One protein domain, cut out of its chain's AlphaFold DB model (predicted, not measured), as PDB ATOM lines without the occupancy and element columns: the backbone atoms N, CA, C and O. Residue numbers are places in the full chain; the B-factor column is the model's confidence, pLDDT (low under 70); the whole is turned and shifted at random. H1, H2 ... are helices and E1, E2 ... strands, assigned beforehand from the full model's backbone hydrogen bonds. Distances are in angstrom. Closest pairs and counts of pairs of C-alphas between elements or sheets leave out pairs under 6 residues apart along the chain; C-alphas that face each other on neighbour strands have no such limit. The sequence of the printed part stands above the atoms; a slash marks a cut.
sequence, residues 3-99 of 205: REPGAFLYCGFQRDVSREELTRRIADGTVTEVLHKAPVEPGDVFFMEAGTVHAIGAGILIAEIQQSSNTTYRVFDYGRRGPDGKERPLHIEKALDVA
ATOM      1  N   ARG A   3      63.555 104.788 145.934       97.31
ATOM      2  CA  ARG A   3      62.136 104.826 145.570       97.31
ATOM      3  C   ARG A   3      61.841 105.639 144.310       97.31
ATOM      4  O   ARG A   3      62.420 106.696 144.074       97.31
ATOM      5  N   GLU A   4      60.835 105.207 143.559       98.00
ATOM      6  CA  GLU A   4      60.220 105.996 142.488       98.00
ATOM      7  C   GLU A   4      59.235 107.043 143.056       98.00
ATOM      8  O   GLU A   4      58.707 106.884 144.164       98.00
ATOM      9  N   PRO A   5      58.950 108.143 142.334       96.75
ATOM     10  CA  PRO A   5      57.919 109.102 142.729       96.75
ATOM     11  C   PRO A   5      56.559 108.450 143.001       96.75
ATOM     12  O   PRO A   5      56.024 107.716 142.176       96.75
ATOM     13  N   GLY A   6      55.977 108.759 144.162       95.88
ATOM     14  CA  GLY A   6      54.671 108.236 144.570       95.88
ATOM     15  C   GLY A   6      54.701 106.830 145.175       95.88
ATOM     16  O   GLY A   6      53.631 106.292 145.467       95.88
ATOM     17  N   ALA A   7      55.885 106.250 145.390       97.56
ATOM     18  CA  ALA A   7      56.038 104.993 146.106       97.56
ATOM     19  C   ALA A   7      55.493 105.073 147.543       97.56
ATOM     20  O   ALA A   7      55.550 106.112 148.207       97.56
ATOM     21  N   PHE A   8      54.938 103.962 148.023       96.06
ATOM     22  CA  PHE A   8      54.290 103.883 149.330       96.06
ATOM     23  C   PHE A   8      54.270 102.451 149.867       96.06
ATOM     24  O   PHE A   8      54.341 101.482 149.109       96.06
ATOM     25  N   LEU A   9      54.062 102.317 151.170       95.44
ATOM     26  CA  LEU A   9      53.842 101.048 151.849       95.44
ATOM     27  C   LEU A   9      52.482 101.078 152.559       95.44
ATOM     28  O   LEU A   9      52.091 102.088 153.143       95.44
ATOM     29  N   TYR A  10      51.736  99.977 152.502       95.94
ATOM     30  CA  TYR A  10      50.590  99.782 153.386       95.94
ATOM     31  C   TYR A  10      51.080  99.244 154.729       95.94
ATOM     32  O   TYR A  10      51.718  98.194 154.740       95.94
ATOM     33  N   CYS A  11      50.786  99.931 155.835       94.75
ATOM     34  CA  CYS A  11      51.229  99.550 157.182       94.75
ATOM     35  C   CYS A  11      50.086  99.677 158.195       94.75
ATOM     36  O   CYS A  11      49.793 100.767 158.685       94.75
ATOM     37  N   GLY A  12      49.445  98.554 158.518       96.00
ATOM     38  CA  GLY A  12      48.287  98.522 159.405       96.00
ATOM     39  C   GLY A  12      47.072  99.243 158.815       96.00
ATOM     40  O   GLY A  12      46.965  99.470 157.605       96.00
ATOM     41  N   PHE A  13      46.134  99.601 159.687       96.50
ATOM     42  CA  PHE A  13      44.887 100.267 159.313       96.50
ATOM     43  C   PHE A  13      44.915 101.758 159.666       96.50
ATOM     44  O   PHE A  13      45.600 102.175 160.591       96.50
ATOM     45  N   GLN A  14      44.152 102.584 158.948       95.81
ATOM     46  CA  GLN A  14      44.041 104.027 159.250       95.81
ATOM     47  C   GLN A  14      43.316 104.306 160.575       95.81
ATOM     48  O   GLN A  14      43.437 105.383 161.150       95.81
ATOM     49  N   ARG A  15      42.524 103.335 161.027       96.19
ATOM     50  CA  ARG A  15      41.725 103.336 162.250       96.19
ATOM     51  C   ARG A  15      41.502 101.898 162.691       96.19
ATOM     52  O   ARG A  15      41.809 100.973 161.941       96.19
ATOM     53  N   ASP A  16      40.893 101.713 163.849       97.50
ATOM     54  CA  ASP A  16      40.399 100.399 164.235       97.50
ATOM     55  C   ASP A  16      39.311  99.896 163.268       97.50
ATOM     56  O   ASP A  16      38.418 100.635 162.830       97.50
ATOM     57  N   VAL A  17      39.412  98.616 162.918       97.62
ATOM     58  CA  VAL A  17      38.526  97.883 162.010       97.62
ATOM     59  C   VAL A  17      38.070  96.606 162.718       97.62
ATOM     60  O   VAL A  17      38.866  95.880 163.316       97.62
ATOM     61  N   SER A  18      36.773  96.300 162.679       98.06
ATOM     62  CA  SER A  18      36.270  95.062 163.287       98.06
ATOM     63  C   SER A  18      36.631  93.836 162.436       98.06
ATOM     64  O   SER A  18      36.941  93.956 161.247       98.06
ATOM     65  N   ARG A  19      36.579  92.627 163.014       97.31
ATOM     66  CA  ARG A  19      36.794  91.391 162.235       97.31
ATOM     67  C   ARG A  19      35.748  91.272 161.121       97.31
ATOM     68  O   ARG A  19      36.084  90.880 160.008       97.31
ATOM     69  N   GLU A  20      34.510  91.667 161.394       98.00
ATOM     70  CA  GLU A  20      33.378  91.633 160.461       98.00
ATOM     71  C   GLU A  20      33.550  92.649 159.326       98.00
ATOM     72  O   GLU A  20      33.283  92.330 158.169       98.00
ATOM     73  N   GLU A  21      34.007  93.873 159.621       98.00
ATOM     74  CA  GLU A  21      34.334  94.851 158.578       98.00
ATOM     75  C   GLU A  21      35.493  94.359 157.706       98.00
ATOM     76  O   GLU A  21      35.378  94.394 156.481       98.00
ATOM     77  N   LEU A  22      36.573  93.855 158.313       97.56
ATOM     78  CA  LEU A  22      37.716  93.325 157.572       97.56
ATOM     79  C   LEU A  22      37.304  92.161 156.661       97.56
ATOM     80  O   LEU A  22      37.670  92.144 155.490       97.56
ATOM     81  N   THR A  23      36.495  91.231 157.172       97.50
ATOM     82  CA  THR A  23      35.981  90.086 156.404       97.50
ATOM     83  C   THR A  23      35.171  90.548 155.193       97.50
ATOM     84  O   THR A  23      35.429  90.095 154.080       97.50
ATOM     85  N   ARG A  24      34.239  91.494 155.385       98.12
ATOM     86  CA  ARG A  24      33.441  92.058 154.283       98.12
ATOM     87  C   ARG A  24      34.318  92.748 153.244       98.12
ATOM     88  O   ARG A  24      34.232  92.424 152.070       98.12
ATOM     89  N   ARG A  25      35.231  93.624 153.669       97.50
ATOM     90  CA  ARG A  25      36.120  94.351 152.747       97.50
ATOM     91  C   ARG A  25      37.076  93.440 151.980       97.50
ATOM     92  O   ARG A  25      37.435  93.756 150.851       97.50
ATOM     93  N   ILE A  26      37.502  92.323 152.569       95.75
ATOM     94  CA  ILE A  26      38.273  91.295 151.860       95.75
ATOM     95  C   ILE A  26      37.414  90.646 150.772       95.75
ATOM     96  O   ILE A  26      37.860  90.564 149.630       95.75
ATOM     97  N   ALA A  27      36.193  90.216 151.112       94.50
ATOM     98  CA  ALA A  27      35.273  89.588 150.164       94.50
ATOM     99  C   ALA A  27      34.894  90.532 149.010       94.50
ATOM    100  O   ALA A  27      34.844  90.106 147.859       94.50
ATOM    101  N   ASP A  28      34.713  91.817 149.317       95.25
ATOM    102  CA  ASP A  28      34.349  92.856 148.353       95.25
ATOM    103  C   ASP A  28      35.562  93.406 147.572       95.25
ATOM    104  O   ASP A  28      35.398  94.219 146.664       95.25
ATOM    105  N   GLY A  29      36.794  93.008 147.920       93.44
ATOM    106  CA  GLY A  29      38.021  93.510 147.285       93.44
ATOM    107  C   GLY A  29      38.375  94.968 147.624       93.44
ATOM    108  O   GLY A  29      39.196  95.576 146.942       93.44
ATOM    109  N   THR A  30      37.792  95.531 148.685       96.44
ATOM    110  CA  THR A  30      37.923  96.940 149.110       96.44
ATOM    111  C   THR A  30      38.800  97.121 150.355       96.44
ATOM    112  O   THR A  30      38.811  98.183 150.984       96.44
ATOM    113  N   VAL A  31      39.566  96.095 150.751       96.69
ATOM    114  CA  VAL A  31      40.419  96.138 151.956       96.69
ATOM    115  C   VAL A  31      41.444  97.274 151.923       96.69
ATOM    116  O   VAL A  31      41.707  97.890 152.951       96.69
ATOM    117  N   THR A  32      41.977  97.618 150.749       96.31
ATOM    118  CA  THR A  32      42.995  98.671 150.597       96.31
ATOM    119  C   THR A  32      42.495 100.068 150.954       96.31
ATOM    120  O   THR A  32      43.312 100.943 151.224       96.31
ATOM    121  N   GLU A  33      41.180 100.290 150.976       96.69
ATOM    122  CA  GLU A  33      40.576 101.584 151.321       96.69
ATOM    123  C   GLU A  33      40.697 101.926 152.809       96.69
ATOM    124  O   GLU A  33      40.624 103.094 153.176       96.69
ATOM    125  N   VAL A  34      40.882 100.919 153.669       97.00
ATOM    126  CA  VAL A  34      41.036 101.105 155.124       97.00
ATOM    127  C   VAL A  34      42.466 100.904 155.609       97.00
ATOM    128  O   VAL A  34      42.753 101.133 156.787       97.00
ATOM    129  N   LEU A  35      43.377 100.499 154.721       96.94
ATOM    130  CA  LEU A  35      44.796 100.375 155.043       96.94
ATOM    131  C   LEU A  35      45.455 101.751 155.103       96.94
ATOM    132  O   LEU A  35      45.167 102.650 154.307       96.94
ATOM    133  N   HIS A  36      46.378 101.913 156.043       95.94
ATOM    134  CA  HIS A  36      47.180 103.124 156.121       95.94
ATOM    135  C   HIS A  36      48.249 103.097 155.031       95.94
ATOM    136  O   HIS A  36      49.128 102.238 155.022       95.94
ATOM    137  N   LYS A  37      48.131 104.031 154.082       95.75
ATOM    138  CA  LYS A  37      49.048 104.215 152.960       95.75
ATOM    139  C   LYS A  37      50.132 105.217 153.360       95.75
ATOM    140  O   LYS A  37      49.889 106.418 153.304       95.75
ATOM    141  N   ALA A  38      51.301 104.726 153.749       94.25
ATOM    142  CA  ALA A  38      52.441 105.545 154.142       94.25
ATOM    143  C   ALA A  38      53.329 105.846 152.920       94.25
ATOM    144  O   ALA A  38      53.864 104.903 152.329       94.25
ATOM    145  N   PRO A  39      53.493 107.116 152.503       95.25
ATOM    146  CA  PRO A  39      54.551 107.500 151.570       95.25
ATOM    147  C   PRO A  39      55.922 107.128 152.143       95.25
ATOM    148  O   PRO A  39      56.080 107.108 153.363       95.25
ATOM    149  N   VAL A  40      56.887 106.835 151.273       95.00
ATOM    150  CA  VAL A  40      58.233 106.421 151.694       95.00
ATOM    151  C   VAL A  40      59.318 107.265 151.040       95.00
ATOM    152  O   VAL A  40      59.228 107.616 149.861       95.00
ATOM    153  N   GLU A  41      60.373 107.528 151.797       95.62
ATOM    154  CA  GLU A  41      61.599 108.180 151.354       95.62
ATOM    155  C   GLU A  41      62.833 107.294 151.616       95.62
ATOM    156  O   GLU A  41      62.823 106.430 152.504       95.62
ATOM    157  N   PRO A  42      63.927 107.455 150.845       95.50
ATOM    158  CA  PRO A  42      65.188 106.793 151.155       95.50
ATOM    159  C   PRO A  42      65.642 107.112 152.585       95.50
ATOM    160  O   PRO A  42      65.693 108.268 152.993       95.50
ATOM    161  N   GLY A  43      65.987 106.071 153.342       93.31
ATOM    162  CA  GLY A  43      66.377 106.187 154.748       93.31
ATOM    163  C   GLY A  43      65.252 105.911 155.747       93.31
ATOM    164  O   GLY A  43      65.558 105.701 156.922       93.31
ATOM    165  N   ASP A  44      63.994 105.831 155.302       94.12
ATOM    166  CA  ASP A  44      62.889 105.419 156.167       94.12
ATOM    167  C   ASP A  44      63.074 103.985 156.680       94.12
ATOM    168  O   ASP A  44      63.543 103.088 155.970       94.12
ATOM    169  N   VAL A  45      62.653 103.765 157.927       94.31
ATOM    170  CA  VAL A  45      62.701 102.466 158.601       94.31
ATOM    171  C   VAL A  45      61.314 102.125 159.116       94.31
ATOM    172  O   VAL A  45      60.737 102.859 159.914       94.31
ATOM    173  N   PHE A  46      60.810 100.971 158.692       93.94
ATOM    174  CA  PHE A  46      59.520 100.440 159.106       93.94
ATOM    175  C   PHE A  46      59.733  99.140 159.875       93.94
ATOM    176  O   PHE A  46      60.398  98.229 159.385       93.94
ATOM    177  N   PHE A  47      59.152  99.036 161.069       93.25
ATOM    178  CA  PHE A  47      59.158  97.795 161.839       93.25
ATOM    179  C   PHE A  47      57.778  97.142 161.785       93.25
ATOM    180  O   PHE A  47      56.821  97.649 162.366       93.25
ATOM    181  N   MET A  48      57.668  96.025 161.064       92.94
ATOM    182  CA  MET A  48      56.410  95.290 160.928       92.94
ATOM    183  C   MET A  48      56.283  94.252 162.046       92.94
ATOM    184  O   MET A  48      56.874  93.175 161.981       92.94
ATOM    185  N   GLU A  49      55.492  94.556 163.076       91.94
ATOM    186  CA  GLU A  49      55.146  93.557 164.091       91.94
ATOM    187  C   GLU A  49      54.312  92.419 163.494       91.94
ATOM    188  O   GLU A  49      53.465  92.637 162.619       91.94
ATOM    189  N   ALA A  50      54.475  91.209 164.034       92.38
ATOM    190  CA  ALA A  50      53.640  90.072 163.671       92.38
ATOM    191  C   ALA A  50      52.143  90.401 163.847       92.38
ATOM    192  O   ALA A  50      51.715  90.966 164.860       92.38
ATOM    193  N   GLY A  51      51.354  90.043 162.832       94.50
ATOM    194  CA  GLY A  51      49.927  90.361 162.751       94.50
ATOM    195  C   GLY A  51      49.612  91.716 162.109       94.50
ATOM    196  O   GLY A  51      48.449  91.970 161.801       94.50
ATOM    197  N   THR A  52      50.601  92.578 161.854       95.75
ATOM    198  CA  THR A  52      50.384  93.815 161.089       95.75
ATOM    199  C   THR A  52      50.015  93.473 159.650       95.75
ATOM    200  O   THR A  52      50.791  92.833 158.942       95.75
ATOM    201  N   VAL A  53      48.842  93.913 159.191       96.25
ATOM    202  CA  VAL A  53      48.482  93.816 157.770       96.25
ATOM    203  C   VAL A  53      49.306  94.840 156.999       96.25
ATOM    204  O   VAL A  53      49.228  96.031 157.285       96.25
ATOM    205  N   HIS A  54      50.106  94.387 156.038       95.62
ATOM    206  CA  HIS A  54      50.996  95.259 155.281       95.62
ATOM    207  C   HIS A  54      51.196  94.774 153.846       95.62
ATOM    208  O   HIS A  54      50.926  93.618 153.514       95.62
ATOM    209  N   ALA A  55      51.659  95.680 152.987       95.56
ATOM    210  CA  ALA A  55      52.071  95.370 151.625       95.56
ATOM    211  C   ALA A  55      53.027  96.442 151.096       95.56
ATOM    212  O   ALA A  55      52.811  97.637 151.294       95.56
ATOM    213  N   ILE A  56      54.053  96.005 150.375       95.50
ATOM    214  CA  ILE A  56      55.014  96.881 149.704       95.50
ATOM    215  C   ILE A  56      54.399  97.335 148.374       95.50
ATOM    216  O   ILE A  56      53.996  96.499 147.558       95.50
ATOM    217  N   GLY A  57      54.283  98.648 148.172       94.69
ATOM    218  CA  GLY A  57      53.842  99.230 146.906       94.69
ATOM    219  C   GLY A  57      54.902  99.121 145.806       94.69
ATOM    220  O   GLY A  57      56.028  98.683 146.031       94.69
ATOM    221  N   ALA A  58      54.533  99.510 144.586       95.44
ATOM    222  CA  ALA A  58      55.459  99.520 143.456       95.44
ATOM    223  C   ALA A  58      56.559 100.587 143.619       95.44
ATOM    224  O   ALA A  58      56.360 101.589 144.308       95.44
ATOM    225  N   GLY A  59      57.694 100.372 142.945       96.81
ATOM    226  CA  GLY A  59      58.770 101.360 142.851       96.81
ATOM    227  C   GLY A  59      59.591 101.528 144.130       96.81
ATOM    228  O   GLY A  59      60.054 102.630 144.395       96.81
ATOM    229  N   ILE A  60      59.753 100.479 144.946       97.00
ATOM    230  CA  ILE A  60      60.553 100.529 146.180       97.00
ATOM    231  C   ILE A  60      61.698  99.519 146.109       97.00
ATOM    232  O   ILE A  60      61.470  98.334 145.864       97.00
ATOM    233  N   LEU A  61      62.916  99.977 146.409       96.44
ATOM    234  CA  LEU A  61      64.050  99.118 146.739       96.44
ATOM    235  C   LEU A  61      64.272  99.121 148.257       96.44
ATOM    236  O   LEU A  61      64.569 100.164 148.857       96.44
ATOM    237  N   ILE A  62      64.166  97.950 148.888       95.94
ATOM    238  CA  ILE A  62      64.298  97.770 150.342       95.94
ATOM    239  C   ILE A  62      65.358  96.732 150.703       95.94
ATOM    240  O   ILE A  62      65.634  95.819 149.930       95.94
ATOM    241  N   ALA A  63      65.896  96.858 151.916       96.31
ATOM    242  CA  ALA A  63      66.502  95.749 152.642       96.31
ATOM    243  C   ALA A  63      65.495  95.300 153.709       96.31
ATOM    244  O   ALA A  63      65.072  96.114 154.529       96.31
ATOM    245  N   GLU A  64      65.094  94.031 153.676       95.38
ATOM    246  CA  GLU A  64      64.145  93.455 154.628       95.38
ATOM    247  C   GLU A  64      64.876  92.481 155.554       95.38
ATOM    248  O   GLU A  64      65.422  91.471 155.110       95.38
ATOM    249  N   ILE A  65      64.900  92.804 156.849       95.69
ATOM    250  CA  ILE A  65      65.445  91.936 157.891       95.69
ATOM    251  C   ILE A  65      64.255  91.277 158.574       95.69
ATOM    252  O   ILE A  65      63.421  91.949 159.179       95.69
ATOM    253  N   GLN A  66      64.182  89.954 158.468       93.94
ATOM    254  CA  GLN A  66      63.090  89.159 159.012       93.94
ATOM    255  C   GLN A  66      63.613  87.923 159.740       93.94
ATOM    256  O   GLN A  66      64.760  87.507 159.578       93.94
ATOM    257  N   GLN A  67      62.738  87.317 160.539       90.69
ATOM    258  CA  GLN A  67      62.981  85.980 161.069       90.69
ATOM    259  C   GLN A  67      63.107  84.981 159.915       90.69
ATOM    260  O   GLN A  67      62.483  85.159 158.870       90.69
ATOM    261  N   SER A  68      63.841  83.887 160.130       88.75
ATOM    262  CA  SER A  68      63.854  82.754 159.198       88.75
ATOM    263  C   SER A  68      62.510  82.009 159.257       88.75
ATOM    264  O   SER A  68      62.367  80.969 159.895       88.75
ATOM    265  N   SER A  69      61.483  82.608 158.655       88.06
ATOM    266  CA  SER A  69      60.112  82.112 158.575       88.06
ATOM    267  C   SER A  69      59.535  82.476 157.215       88.06
ATOM    268  O   SER A  69      59.656  83.606 156.764       88.06
ATOM    269  N   ASN A  70      58.852  81.522 156.587       85.62
ATOM    270  CA  ASN A  70      58.187  81.713 155.295       85.62
ATOM    271  C   ASN A  70      56.655  81.749 155.432       85.62
ATOM    272  O   ASN A  70      55.924  81.421 154.497       85.62
ATOM    273  N   THR A  71      56.142  82.089 156.618       89.88
ATOM    274  CA  THR A  71      54.694  82.110 156.868       89.88
ATOM    275  C   THR A  71      54.086  83.429 156.401       89.88
ATOM    276  O   THR A  71      54.347  84.479 156.980       89.88
ATOM    277  N   THR A  72      53.215  83.379 155.391       92.69
ATOM    278  CA  THR A  72      52.484  84.557 154.897       92.69
ATOM    279  C   THR A  72      51.002  84.248 154.710       92.69
ATOM    280  O   THR A  72      50.623  83.373 153.925       92.69
ATOM    281  N   TYR A  73      50.134  85.015 155.373       94.94
ATOM    282  CA  TYR A  73      48.690  84.951 155.154       94.94
ATOM    283  C   TYR A  73      48.229  86.096 154.260       94.94
ATOM    284  O   TYR A  73      48.186  87.255 154.659       94.94
ATOM    285  N   ARG A  74      47.909  85.755 153.012       95.31
ATOM    286  CA  ARG A  74      47.508  86.714 151.988       95.31
ATOM    287  C   ARG A  74      46.007  86.959 152.074       95.31
ATOM    288  O   ARG A  74      45.238  86.005 151.996       95.31
ATOM    289  N   VAL A  75      45.605  88.221 152.205       94.81
ATOM    290  CA  VAL A  75      44.185  88.621 152.248       94.81
ATOM    291  C   VAL A  75      43.680  89.198 150.932       94.81
ATOM    292  O   VAL A  75      42.501  89.091 150.626       94.81
ATOM    293  N   PHE A  76      44.572  89.785 150.137       93.12
ATOM    294  CA  PHE A  76      44.259  90.353 148.834       93.12
ATOM    295  C   PHE A  76      45.505  90.340 147.953       93.12
ATOM    296  O   PHE A  76      46.626  90.442 148.457       93.12
ATOM    297  N   ASP A  77      45.320  90.187 146.642       91.62
ATOM    298  CA  ASP A  77      46.446  90.070 145.712       91.62
ATOM    299  C   ASP A  77      46.245  90.733 144.351       91.62
ATOM    300  O   ASP A  77      46.979  90.438 143.404       91.62
ATOM    301  N   TYR A  78      45.275  91.647 144.263       88.31
ATOM    302  CA  TYR A  78      44.979  92.410 143.047       88.31
ATOM    303  C   TYR A  78      44.600  91.530 141.842       88.31
ATOM    304  O   TYR A  78      44.877  91.894 140.703       88.31
ATOM    305  N   GLY A  79      44.028  90.343 142.083       81.88
ATOM    306  CA  GLY A  79      43.663  89.391 141.023       81.88
ATOM    307  C   GLY A  79      44.855  88.881 140.203       81.88
ATOM    308  O   GLY A  79      44.688  88.427 139.070       81.88
ATOM    309  N   ARG A  80      46.082  88.992 140.732       85.81
ATOM    310  CA  ARG A  80      47.283  88.564 140.015       85.81
ATOM    311  C   ARG A  80      47.321  87.050 139.874       85.81
ATOM    312  O   ARG A  80      47.069  86.299 140.819       85.81
ATOM    313  N   ARG A  81      47.721  86.616 138.682       86.88
ATOM    314  CA  ARG A  81      47.956  85.210 138.369       86.88
ATOM    315  C   ARG A  81      49.407  84.839 138.649       86.88
ATOM    316  O   ARG A  81      50.316  85.629 138.398       86.88
ATOM    317  N   GLY A  82      49.608  83.651 139.202       84.00
ATOM    318  CA  GLY A  82      50.914  83.043 139.384       84.00
ATOM    319  C   GLY A  82      51.515  82.558 138.061       84.00
ATOM    320  O   GLY A  82      50.871  82.640 137.011       84.00
ATOM    321  N   PRO A  83      52.745  82.015 138.103       85.38
ATOM    322  CA  PRO A  83      53.413  81.442 136.929       85.38
ATOM    323  C   PRO A  83      52.629  80.302 136.262       85.38
ATOM    324  O   PRO A  83      52.823  80.021 135.086       85.38
ATOM    325  N   ASP A  84      51.731  79.661 137.008       89.88
ATOM    326  CA  ASP A  84      50.831  78.600 136.553       89.88
ATOM    327  C   ASP A  84      49.531  79.124 135.908       89.88
ATOM    328  O   ASP A  84      48.670  78.338 135.510       89.88
ATOM    329  N   GLY A  85      49.361  80.447 135.819       89.38
ATOM    330  CA  GLY A  85      48.182  81.099 135.254       89.38
ATOM    331  C   GLY A  85      46.955  81.132 136.174       89.38
ATOM    332  O   GLY A  85      45.907  81.628 135.740       89.38
ATOM    333  N   LYS A  86      47.062  80.645 137.419       88.44
ATOM    334  CA  LYS A  86      45.984  80.646 138.423       88.44
ATOM    335  C   LYS A  86      46.153  81.789 139.412       88.44
ATOM    336  O   LYS A  86      47.253  82.295 139.604       88.44
ATOM    337  N   GLU A  87      45.071  82.209 140.055       87.75
ATOM    338  CA  GLU A  87      45.178  83.154 141.167       87.75
ATOM    339  C   GLU A  87      45.971  82.537 142.320       87.75
ATOM    340  O   GLU A  87      45.851  81.345 142.620       87.75
ATOM    341  N   ARG A  88      46.806  83.353 142.964       87.25
ATOM    342  CA  ARG A  88      47.588  82.890 144.109       87.25
ATOM    343  C   ARG A  88      46.675  82.640 145.311       87.25
ATOM    344  O   ARG A  88      45.723  83.391 145.516       87.25
ATOM    345  N   PRO A  89      46.979  81.627 146.141       89.00
ATOM    346  CA  PRO A  89      46.130  81.276 147.266       89.00
ATOM    347  C   PRO A  89      46.020  82.430 148.267       89.00
ATOM    348  O   PRO A  89      47.015  83.062 148.644       89.00
ATOM    349  N   LEU A  90      44.785  82.673 148.705       93.50
ATOM    350  CA  LEU A  90      44.459  83.537 149.830       93.50
ATOM    351  C   LEU A  90      44.293  82.685 151.096       93.50
ATOM    352  O   LEU A  90      43.885  81.527 151.039       93.50
ATOM    353  N   HIS A  91      44.595  83.265 152.252       95.12
ATOM    354  CA  HIS A  91      44.588  82.590 153.553       95.12
ATOM    355  C   HIS A  91      43.701  83.353 154.546       95.12
ATOM    356  O   HIS A  91      44.166  83.747 155.614       95.12
ATOM    357  N   ILE A  92      42.442  83.606 154.169       94.56
ATOM    358  CA  ILE A  92      41.579  84.597 154.836       94.56
ATOM    359  C   ILE A  92      41.355  84.290 156.317       94.56
ATOM    360  O   ILE A  92      41.716  85.114 157.148       94.56
ATOM    361  N   GLU A  93      40.846  83.106 156.667       96.31
ATOM    362  CA  GLU A  93      40.569  82.770 158.075       96.31
ATOM    363  C   GLU A  93      41.824  82.848 158.950       96.31
ATOM    364  O   GLU A  93      41.826  83.507 159.987       96.31
ATOM    365  N   LYS A  94      42.941  82.283 158.473       96.56
ATOM    366  CA  LYS A  94      44.223  82.346 159.187       96.56
ATOM    367  C   LYS A  94      44.711  83.782 159.372       96.56
ATOM    368  O   LYS A  94      45.269  84.104 160.416       96.56
ATOM    369  N   ALA A  95      44.511  84.644 158.374       96.44
ATOM    370  CA  ALA A  95      44.839  86.059 158.487       96.44
ATOM    371  C   ALA A  95      43.948  86.758 159.522       96.44
ATOM    372  O   ALA A  95      44.463  87.504 160.350       96.44
ATOM    373  N   LEU A  96      42.634  86.507 159.507       96.25
ATOM    374  CA  LEU A  96      41.681  87.107 160.444       96.25
ATOM    375  C   LEU A  96      41.975  86.735 161.904       96.25
ATOM    376  O   LEU A  96      41.763  87.564 162.792       96.25
ATOM    377  N   ASP A  97      42.485  85.525 162.142       97.12
ATOM    378  CA  ASP A  97      42.847  85.039 163.477       97.12
ATOM    379  C   ASP A  97      44.060  85.760 164.076       97.12
ATOM    380  O   ASP A  97      44.110  85.958 165.288       97.12
ATOM    381  N   VAL A  98      45.016  86.189 163.245       96.81
ATOM    382  CA  VAL A  98      46.272  86.804 163.714       96.81
ATOM    383  C   VAL A  98      46.366  88.309 163.458       96.81
ATOM    384  O   VAL A  98      47.276  88.959 163.972       96.81
ATOM    385  N   ALA A  99      45.466  88.879 162.653       96.56
ATOM    386  CA  ALA A  99      45.542  90.277 162.251       96.56
ATOM    387  C   ALA A  99      45.328  91.233 163.433       96.56
ATOM    388  O   ALA A  99      44.284  91.220 164.096       96.56
TER     389      ALA A  99
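AT A GLANCE: This is residues 3 to 99 of the 205 residues of the protein "Mannose-6-phosphate isomerase" of Synergistaceae bacterium (UniProt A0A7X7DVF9). This is a model with little regular structure, a small sheet of three strands, E2, E1 and E3, with long loops, residues 40 to 53 and 57 to 91, making much of the rest, and two short helices, H1 and H2, side by side beyond one end of the sheet. The printed part has 97 residues, in chain order E1, H1, E2, E3, H2; the sheet E2-E1-E3 is antiparallel. The class is mixed, with 30 residues in named elements; it is compact, radius of gyration of the C-alphas 14.1 A, spanning 37 by 36 by 29 A.

IN THESE COORDINATES: Find C-alpha 8 at (54.290, 103.883, 149.330), where E1, residues 8 to 13, begins its 14.2 A. Look beside it for E2, 35 to 39, and E3, 54 to 56. H1, 19 to 27, runs 12.3 A; H2, 92 to 98, ends at (46.272, 86.804, 163.714).

HOW THE PARTS SIT: Inner strand E1 has N 9 and O 38 of E2 at 2.8 A, and N 10 and O 55 of E3 at 2.8 A, within hydrogen-bond range. Neither helix is on the sheet. H1 and H2 touch, closest C-alphas Arg 19 and Leu 96 at 6.7 A, at a shallow tilt of 31 degrees, opposite ways. Every O i to N i+4 pair is within range in H1, 2 of 3 in H2.

THE WHOLE: The farthest C-alphas, Arg 15 and Asp 84, are 36.8 A apart. The links E2 to E3 and E3 to H2 are long. The printed part has no cut, and no printed residue is under 70 in pLDDT.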